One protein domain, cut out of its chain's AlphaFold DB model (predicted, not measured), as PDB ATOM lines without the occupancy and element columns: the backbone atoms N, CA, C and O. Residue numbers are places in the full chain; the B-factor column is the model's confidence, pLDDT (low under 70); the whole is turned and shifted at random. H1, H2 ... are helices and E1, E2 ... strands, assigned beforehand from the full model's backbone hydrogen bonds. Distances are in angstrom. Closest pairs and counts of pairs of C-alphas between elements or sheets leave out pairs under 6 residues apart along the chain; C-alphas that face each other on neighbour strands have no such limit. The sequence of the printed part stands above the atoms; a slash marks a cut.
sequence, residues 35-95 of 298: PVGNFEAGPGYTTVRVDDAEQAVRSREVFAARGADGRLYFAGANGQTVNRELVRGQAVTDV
ATOM      1  N   PRO A  35     -48.178  18.530 -11.986       95.00
ATOM      2  CA  PRO A  35     -47.997  17.340 -12.807       95.00
ATOM      3  C   PRO A  35     -47.690  17.696 -14.271       95.00
ATOM      4  O   PRO A  35     -48.403  18.487 -14.895       95.00
ATOM      5  N   VAL A  36     -46.638  17.087 -14.827       95.56
ATOM      6  CA  VAL A  36     -46.219  17.215 -16.234       95.56
ATOM      7  C   VAL A  36     -45.998  15.837 -16.861       95.56
ATOM      8  O   VAL A  36     -45.420  14.949 -16.242       95.56
ATOM      9  N   GLY A  37     -46.477  15.636 -18.086       96.44
ATOM     10  CA  GLY A  37     -46.490  14.338 -18.758       96.44
ATOM     11  C   GLY A  37     -45.264  14.101 -19.637       96.44
ATOM     12  O   GLY A  37     -45.032  14.855 -20.571       96.44
ATOM     13  N   ASN A  38     -44.506  13.025 -19.436       95.62
ATOM     14  CA  ASN A  38     -43.433  12.590 -20.354       95.62
ATOM     15  C   ASN A  38     -42.267  13.590 -20.580       95.62
ATOM     16  O   ASN A  38     -41.553  13.479 -21.578       95.62
ATOM     17  N   PHE A  39     -42.035  14.557 -19.686       93.94
ATOM     18  CA  PHE A  39     -40.819  15.387 -19.689       93.94
ATOM     19  C   PHE A  39     -40.477  15.911 -18.287       93.94
ATOM     20  O   PHE A  39     -41.306  15.881 -17.377       93.94
ATOM     21  N   GLU A  40     -39.247  16.396 -18.121       92.19
ATOM     22  CA  GLU A  40     -38.779  17.051 -16.897       92.19
ATOM     23  C   GLU A  40     -38.849  18.576 -17.057       92.19
ATOM     24  O   GLU A  40     -38.286  19.134 -17.999       92.19
ATOM     25  N   ALA A  41     -39.556  19.242 -16.140       89.62
ATOM     26  CA  ALA A  41     -39.776  20.693 -16.155       89.62
ATOM     27  C   ALA A  41     -38.958  21.456 -15.090       89.62
ATOM     28  O   ALA A  41     -38.964  22.683 -15.075       89.62
ATOM     29  N   GLY A  42     -38.225  20.743 -14.227       89.56
ATOM     30  CA  GLY A  42     -37.413  21.318 -13.153       89.56
ATOM     31  C   GLY A  42     -38.049  21.205 -11.758       89.56
ATOM     32  O   GLY A  42     -38.997  20.438 -11.569       89.56
ATOM     33  N   PRO A  43     -37.506  21.923 -10.758       91.12
ATOM     34  CA  PRO A  43     -38.009  21.903  -9.385       91.12
ATOM     35  C   PRO A  43     -39.487  22.294  -9.302       91.12
ATOM     36  O   PRO A  43     -39.950  23.138 -10.060       91.12
ATOM     37  N   GLY A  44     -40.226  21.686  -8.372       91.38
ATOM     38  CA  GLY A  44     -41.643  21.998  -8.165       91.38
ATOM     39  C   GLY A  44     -42.611  21.303  -9.129       91.38
ATOM     40  O   GLY A  44     -43.820  21.330  -8.895       91.38
ATOM     41  N   TYR A  45     -42.107  20.607 -10.149       94.69
ATOM     42  CA  TYR A  45     -42.904  19.776 -11.049       94.69
ATOM     43  C   TYR A  45     -42.786  18.288 -10.713       94.69
ATOM     44  O   TYR A  45     -41.743  17.812 -10.268       94.69
ATOM     45  N   THR A  46     -43.861  17.544 -10.969       95.81
ATOM     46  CA  THR A  46     -43.904  16.084 -10.829       95.81
ATOM     47  C   THR A  46     -44.066  15.463 -12.205       95.81
ATOM     48  O   THR A  46     -45.098  15.644 -12.850       95.81
ATOM     49  N   THR A  47     -43.066  14.711 -12.660       95.56
ATOM     50  CA  THR A  47     -43.154  14.010 -13.943       95.56
ATOM     51  C   THR A  47     -44.008  12.752 -13.807       95.56
ATOM     52  O   THR A  47     -43.723  11.872 -12.997       95.56
ATOM     53  N   VAL A  48     -45.049  12.668 -14.629       95.62
ATOM     54  CA  VAL A  48     -45.968  11.534 -14.740       95.62
ATOM     55  C   VAL A  48     -45.822  10.938 -16.137       95.62
ATOM     56  O   VAL A  48     -45.573  11.651 -17.112       95.62
ATOM     57  N   ARG A  49     -45.935   9.617 -16.250       95.69
ATOM     58  CA  ARG A  49     -45.968   8.955 -17.553       95.69
ATOM     59  C   ARG A  49     -47.407   8.921 -18.048       95.69
ATOM     60  O   ARG A  49     -48.263   8.407 -17.337       95.69
ATOM     61  N   VAL A  50     -47.639   9.437 -19.248       95.94
ATOM     62  CA  VAL A  50     -48.962   9.472 -19.882       95.94
ATOM     63  C   VAL A  50     -48.887   8.816 -21.255       95.94
ATOM     64  O   VAL A  50     -47.921   9.025 -21.991       95.94
ATOM     65  N   ASP A  51     -49.886   8.007 -21.596       94.25
ATOM     66  CA  ASP A  51     -49.912   7.296 -22.878       94.25
ATOM     67  C   ASP A  51     -50.336   8.224 -24.026       94.25
ATOM     68  O   ASP A  51     -49.724   8.216 -25.094       94.25
ATOM     69  N   ASP A  52     -51.334   9.075 -23.777       95.25
ATOM     70  CA  ASP A  52     -51.825  10.089 -24.710       95.25
ATOM     71  C   ASP A  52     -51.583  11.491 -24.134       95.25
ATOM     72  O   ASP A  52     -52.277  11.947 -23.223       95.25
ATOM     73  N   ALA A  53     -50.558  12.167 -24.661       95.00
ATOM     74  CA  ALA A  53     -50.141  13.491 -24.209       95.00
ATOM     75  C   ALA A  53     -51.220  14.561 -24.432       95.00
ATOM     76  O   ALA A  53     -51.402  15.435 -23.584       95.00
ATOM     77  N   GLU A  54     -51.945  14.502 -25.549       94.81
ATOM     78  CA  GLU A  54     -52.999  15.467 -25.846       94.81
ATOM     79  C   GLU A  54     -54.185  15.254 -24.905       94.81
ATOM     80  O   GLU A  54     -54.642  16.200 -24.256       94.81
ATOM     81  N   GLN A  55     -54.643  14.008 -24.778       94.12
ATOM     82  CA  GLN A  55     -55.784  13.691 -23.931       94.12
ATOM     83  C   GLN A  55     -55.497  13.963 -22.451       94.12
ATOM     84  O   GLN A  55     -56.373  14.483 -21.762       94.12
ATOM     85  N   ALA A  56     -54.282  13.685 -21.967       94.44
ATOM     86  CA  ALA A  56     -53.889  13.958 -20.581       94.44
ATOM     87  C   ALA A  56     -53.918  15.460 -20.238       94.44
ATOM     88  O   ALA A  56     -54.241  15.846 -19.113       94.44
ATOM     89  N   VAL A  57     -53.618  16.330 -21.209       94.38
ATOM     90  CA  VAL A  57     -53.738  17.785 -21.035       94.38
ATOM     91  C   VAL A  57     -55.203  18.227 -21.118       94.38
ATOM     92  O   VAL A  57     -55.652  19.021 -20.288       94.38
ATOM     93  N   ARG A  58     -55.986  17.683 -22.062       93.69
ATOM     94  CA  ARG A  58     -57.430  17.972 -22.196       93.69
ATOM     95  C   ARG A  58     -58.241  17.548 -20.968       93.69
ATOM     96  O   ARG A  58     -59.201  18.225 -20.611       93.69
ATOM     97  N   SER A  59     -57.856  16.457 -20.310       91.25
ATOM     98  CA  SER A  59     -58.496  15.958 -19.087       91.25
ATOM     99  C   SER A  59     -58.012  16.652 -17.807       91.25
ATOM    100  O   SER A  59     -58.556  16.393 -16.734       91.25
ATOM    101  N   ARG A  60     -57.015  17.548 -17.908       90.62
ATOM    102  CA  ARG A  60     -56.315  18.186 -16.778       90.62
ATOM    103  C   ARG A  60     -55.613  17.201 -15.835       90.62
ATOM    104  O   ARG A  60     -55.417  17.522 -14.664       90.62
ATOM    105  N   GLU A  61     -55.225  16.023 -16.319       92.19
ATOM    106  CA  GLU A  61     -54.354  15.112 -15.564       92.19
ATOM    107  C   GLU A  61     -52.964  15.733 -15.368       92.19
ATOM    108  O   GLU A  61     -52.378  15.667 -14.287       92.19
ATOM    109  N   VAL A  62     -52.466  16.390 -16.415       94.19
ATOM    110  CA  VAL A  62     -51.185  17.099 -16.436       94.19
ATOM    111  C   VAL A  62     -51.359  18.490 -17.043       94.19
ATOM    112  O   VAL A  62     -52.226  18.718 -17.885       94.19
ATOM    113  N   PHE A  63     -50.521  19.443 -16.634       93.44
ATOM    114  CA  PHE A  63     -50.574  20.820 -17.147       93.44
ATOM    115  C   PHE A  63     -49.960  20.964 -18.544       93.44
ATOM    116  O   PHE A  63     -50.342  21.846 -19.315       93.44
ATOM    117  N   ALA A  64     -49.005  20.101 -18.863       95.06
ATOM    118  CA  ALA A  64     -48.428  19.953 -20.186       95.06
ATOM    119  C   ALA A  64     -47.896  18.528 -20.325       95.06
ATOM    120  O   ALA A  64     -47.535  17.908 -19.323       95.06
ATOM    121  N   ALA A  65     -47.807  18.021 -21.548       96.44
ATOM    122  CA  ALA A  65     -47.243  16.714 -21.833       96.44
ATOM    123  C   ALA A  65     -46.424  16.719 -23.121       96.44
ATOM    124  O   ALA A  65     -46.764  17.399 -24.084       96.44
ATOM    125  N   ARG A  66     -45.346  15.939 -23.166       96.25
ATOM    126  CA  ARG A  66     -44.552  15.762 -24.383       96.25
ATOM    127  C   ARG A  66     -45.077  14.579 -25.189       96.25
ATOM    128  O   ARG A  66     -45.175  13.466 -24.668       96.25
ATOM    129  N   GLY A  67     -45.414  14.832 -26.450       94.50
ATOM    130  CA  GLY A  67     -45.856  13.797 -27.377       94.50
ATOM    131  C   GLY A  67     -44.700  13.042 -28.024       94.50
ATOM    132  O   GLY A  67     -43.533  13.434 -27.937       94.50
ATOM    133  N   ALA A  68     -45.041  11.950 -28.708       92.00
ATOM    134  CA  ALA A  68     -44.081  11.124 -29.442       92.00
ATOM    135  C   ALA A  68     -43.439  11.858 -30.637       92.00
ATOM    136  O   ALA A  68     -42.355  11.489 -31.080       92.00
ATOM    137  N   ASP A  69     -44.086  12.914 -31.133       92.19
ATOM    138  CA  ASP A  69     -43.584  13.820 -32.171       92.19
ATOM    139  C   ASP A  69     -42.546  14.835 -31.648       92.19
ATOM    140  O   ASP A  69     -42.011  15.639 -32.413       92.19
ATOM    141  N   GLY A  70     -42.254  14.806 -30.342       90.75
ATOM    142  CA  GLY A  70     -41.313  15.698 -29.671       90.75
ATOM    143  C   GLY A  70     -41.881  17.077 -29.328       90.75
ATOM    144  O   GLY A  70     -41.159  17.877 -28.725       90.75
ATOM    145  N   ARG A  71     -43.146  17.363 -29.666       94.62
ATOM    146  CA  ARG A  71     -43.814  18.625 -29.326       94.62
ATOM    147  C   ARG A  71     -44.354  18.587 -27.900       94.62
ATOM    148  O   ARG A  71     -44.717  17.534 -27.372       94.62
ATOM    149  N   LEU A  72     -44.415  19.755 -27.272       94.62
ATOM    150  CA  LEU A  72     -45.072  19.941 -25.987       94.62
ATOM    151  C   LEU A  72     -46.538  20.319 -26.214       94.62
ATOM    152  O   LEU A  72     -46.845  21.406 -26.702       94.62
ATOM    153  N   TYR A  73     -47.434  19.429 -25.824       95.12
ATOM    154  CA  TYR A  73     -48.860  19.682 -25.728       95.12
ATOM    155  C   TYR A  73     -49.125  20.434 -24.426       95.12
ATOM    156  O   TYR A  73     -48.684  20.013 -23.357       95.12
ATOM    157  N   PHE A  74     -49.821  21.559 -24.503       94.25
ATOM    158  CA  PHE A  74     -50.214  22.357 -23.342       94.25
ATOM    159  C   PHE A  74     -51.610  22.941 -23.574       94.25
ATOM    160  O   PHE A  74     -52.130  22.883 -24.686       94.25
ATOM    161  N   ALA A  75     -52.224  23.480 -22.527       92.25
ATOM    162  CA  ALA A  75     -53.499  24.178 -22.631       92.25
ATOM    163  C   ALA A  75     -53.292  25.664 -22.344       92.25
ATOM    164  O   ALA A  75     -52.951  26.027 -21.217       92.25
ATOM    165  N   GLY A  76     -53.569  26.530 -23.321       86.56
ATOM    166  CA  GLY A  76     -53.601  27.981 -23.129       86.56
ATOM    167  C   GLY A  76     -54.481  28.383 -21.939       86.56
ATOM    168  O   GLY A  76     -54.114  29.256 -21.147       86.56
ATOM    169  N   ALA A  77     -55.580  27.651 -21.739       86.81
ATOM    170  CA  ALA A  77     -56.517  27.803 -20.629       86.81
ATOM    171  C   ALA A  77     -55.962  27.462 -19.222       86.81
ATOM    172  O   ALA A  77     -56.663  27.685 -18.232       86.81
ATOM    173  N   ASN A  78     -54.726  26.959 -19.087       84.50
ATOM    174  CA  ASN A  78     -54.076  26.729 -17.784       84.50
ATOM    175  C   ASN A  78     -53.578  28.015 -17.100       84.50
ATOM    176  O   ASN A  78     -53.195  27.978 -15.928       84.50
ATOM    177  N   GLY A  79     -53.612  29.150 -17.803       82.38
ATOM    178  CA  GLY A  79     -53.253  30.463 -17.270       82.38
ATOM    179  C   GLY A  79     -51.839  30.918 -17.638       82.38
ATOM    180  O   GLY A  79     -50.949  30.130 -17.960       82.38
ATOM    181  N   GLN A  80     -51.631  32.236 -17.586       82.44
ATOM    182  CA  GLN A  80     -50.405  32.889 -18.063       82.44
ATOM    183  C   GLN A  80     -49.146  32.443 -17.311       82.44
ATOM    184  O   GLN A  80     -48.094  32.305 -17.935       82.44
ATOM    185  N   THR A  81     -49.245  32.204 -15.999       83.69
ATOM    186  CA  THR A  81     -48.109  31.769 -15.171       83.69
ATOM    187  C   THR A  81     -47.538  30.442 -15.663       83.69
ATOM    188  O   THR A  81     -46.350  30.357 -15.951       83.69
ATOM    189  N   VAL A  82     -48.400  29.442 -15.875       83.69
ATOM    190  CA  VAL A  82     -47.993  28.113 -16.358       83.69
ATOM    191  C   VAL A  82     -47.395  28.195 -17.756       83.69
ATOM    192  O   VAL A  82     -46.334  27.634 -18.029       83.69
ATOM    193  N   ASN A  83     -48.076  28.916 -18.651       84.50
ATOM    194  CA  ASN A  83     -47.691  28.968 -20.057       84.50
ATOM    195  C   ASN A  83     -46.321  29.631 -20.234       84.50
ATOM    196  O   ASN A  83     -45.511  29.156 -21.023       84.50
ATOM    197  N   ARG A  84     -46.019  30.699 -19.486       84.81
ATOM    198  CA  ARG A  84     -44.725  31.392 -19.597       84.81
ATOM    199  C   ARG A  84     -43.543  30.530 -19.169       84.81
ATOM    200  O   ARG A  84     -42.476  30.665 -19.766       84.81
ATOM    201  N   GLU A  85     -43.724  29.672 -18.171       84.31
ATOM    202  CA  GLU A  85     -42.656  28.798 -17.683       84.31
ATOM    203  C   GLU A  85     -42.465  27.568 -18.572       84.31
ATOM    204  O   GLU A  85     -41.347  27.297 -19.008       84.31
ATOM    205  N   LEU A  86     -43.547  26.859 -18.909       86.06
ATOM    206  CA  LEU A  86     -43.452  25.569 -19.603       86.06
ATOM    207  C   LEU A  86     -43.178  25.690 -21.110       86.06
ATOM    208  O   LEU A  86     -42.514  24.831 -21.689       86.06
ATOM    209  N   VAL A  87     -43.677  26.742 -21.765       87.75
ATOM    210  CA  VAL A  87     -43.653  26.867 -23.238       87.75
ATOM    211  C   VAL A  87     -42.352  27.502 -23.745       87.75
ATOM    212  O   VAL A  87     -41.999  27.380 -24.921       87.75
ATOM    213  N   ARG A  88     -41.596  28.186 -22.879       85.81
ATOM    214  CA  ARG A  88     -40.446  28.992 -23.300       85.81
ATOM    215  C   ARG A  88     -39.365  28.138 -23.970       85.81
ATOM    216  O   ARG A  88     -38.763  27.266 -23.354       85.81
ATOM    217  N   GLY A  89     -39.080  28.443 -25.239       83.25
ATOM    218  CA  GLY A  89     -38.046  27.756 -26.020       83.25
ATOM    219  C   GLY A  89     -38.423  26.341 -26.471       83.25
ATOM    220  O   GLY A  89     -37.546  25.608 -26.922       83.25
ATOM    221  N   GLN A  90     -39.698  25.951 -26.363       87.38
ATOM    222  CA  GLN A  90     -40.188  24.637 -26.782       87.38
ATOM    223  C   GLN A  90     -41.018  24.727 -28.069       87.38
ATOM    224  O   GLN A  90     -41.662  25.739 -28.347       87.38
ATOM    225  N   ALA A  91     -41.025  23.653 -28.862       91.69
ATOM    226  CA  ALA A  91     -41.987  23.494 -29.948       91.69
ATOM    227  C   ALA A  91     -43.321  23.032 -29.351       91.69
ATOM    228  O   ALA A  91     -43.388  21.933 -28.801       91.69
ATOM    229  N   VAL A  92     -44.361  23.864 -29.434       93.81
ATOM    230  CA  VAL A  92     -45.607  23.652 -28.683       93.81
ATOM    231  C   VAL A  92     -46.836  23.445 -29.558       93.81
ATOM    232  O   VAL A  92     -46.905  23.938 -30.685       93.81
ATOM    233  N   THR A  93     -47.818  22.738 -29.015       94.88
ATOM    234  CA  THR A  93     -49.167  22.594 -29.564       94.88
ATOM    235  C   THR A  93     -50.158  22.941 -28.461       94.88
ATOM    236  O   THR A  93     -50.174  22.283 -27.421       94.88
ATOM    237  N   ASP A  94     -50.967  23.977 -28.676       93.69
ATOM    238  CA  ASP A  94     -52.052  24.312 -27.755       93.69
ATOM    239  C   ASP A  94     -53.268  23.435 -28.066       93.69
ATOM    240  O   ASP A  94     -53.851  23.531 -29.147       93.69
ATOM    241  N   VAL A  95     -53.624  22.546 -27.141       94.50
ATOM    242  CA  VAL A  95     -54.767  21.633 -27.299       94.50
ATOM    243  C   VAL A  95     -56.071  22.229 -26.790       94.50
ATOM    244  O   VAL A  95     -57.150  21.794 -27.196       94.50
TER     245      VAL A  95
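What this domain is: This is residues 35 to 95 of the 298 residues of an uncharacterized protein of Solirubrobacter pauli (UniProt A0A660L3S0). What does the model look like? It is a small compact body in which a short three-stranded sheet, E3, E4 and E5, has the helix H1 packed along E3, while the two-stranded pair E1 and E2 packs on E3 through E1. The second helix, H2, sits away from the pair E1 and E2 and only grazes the three-stranded sheet. What is it made of? The printed part has 61 residues with two named helices and five named strands, in the order E1 E2 H1 E3 E4 H2 E5; the class is mixed, helices and strands, with under half of the residues in named elements. The sheet E3, E4, E5 is mixed and E1 with E2 is parallel; the whole is compact and rounded, with a radius of gyration of the C-alphas of 10.0 A and spans of 25 by 23 by 21 A.

Where its parts are: Where do the first elements lie? E1 is residues 35 to 37, 6.8 A long, from C-alpha 35 at (-47.997, 17.340, -12.807). E2 is residues 45 to 48, 9.5 A, and H1 is residues 53 to 58, 8.8 A. What follows? E3 is residues 64 to 66, 7.1 A, and E4 is residues 72 to 74, 6.3 A. H2 is residues 80 to 86, 10.2 A, and E5 is residues 92 to 94, 6.5 A, ending at C-alpha 94 at (-52.052, 24.312, -27.755).

How they stand to each other: How do E1 and E2 stand? They are parallel at 45 degrees, with N 36 and O 46 2.9 A apart; the closest C-alphas of E1 and E3, Gly 37 and Ala 65, are 4.0 A apart. How is the three-stranded sheet paired? E3 and E4 form an antiparallel hairpin at 158 degrees, with N 65 and O 73 2.8 A apart. E4 and E5 are parallel at 25 degrees, with N 93 and O 72 2.8 A apart; E4, H2 and E5 form a strand-helix-strand unit, two parallel neighbour strands with a helix between, its crossover right-handed. Where are the helices? H1 is on the sheet, over E3 at a height over the sheet of 6.9 A, along the strands at 10 degrees to E3 on the local plane, with the C-alphas of Ala 53 and Ala 65 closest at 4.9 A. H2 only grazes the sheet with residues 82 to 86, and H1 and H2 are apart. Are the helix backbones in order? Each O i to N i+4 pair of H1 is within hydrogen-bond range, and 2 of 3 in H2.

The domain as a whole: How large is it? The two C-alphas farthest apart, those of Asp 51 and Gln 80, are 26.0 A apart. Are there cuts or long links? The printed part has no cut and no long link; E1 to E2 is short, and the other links are tight. How sure is the model? The mean pLDDT of the printed part is 91.7, and no printed residue is under 70.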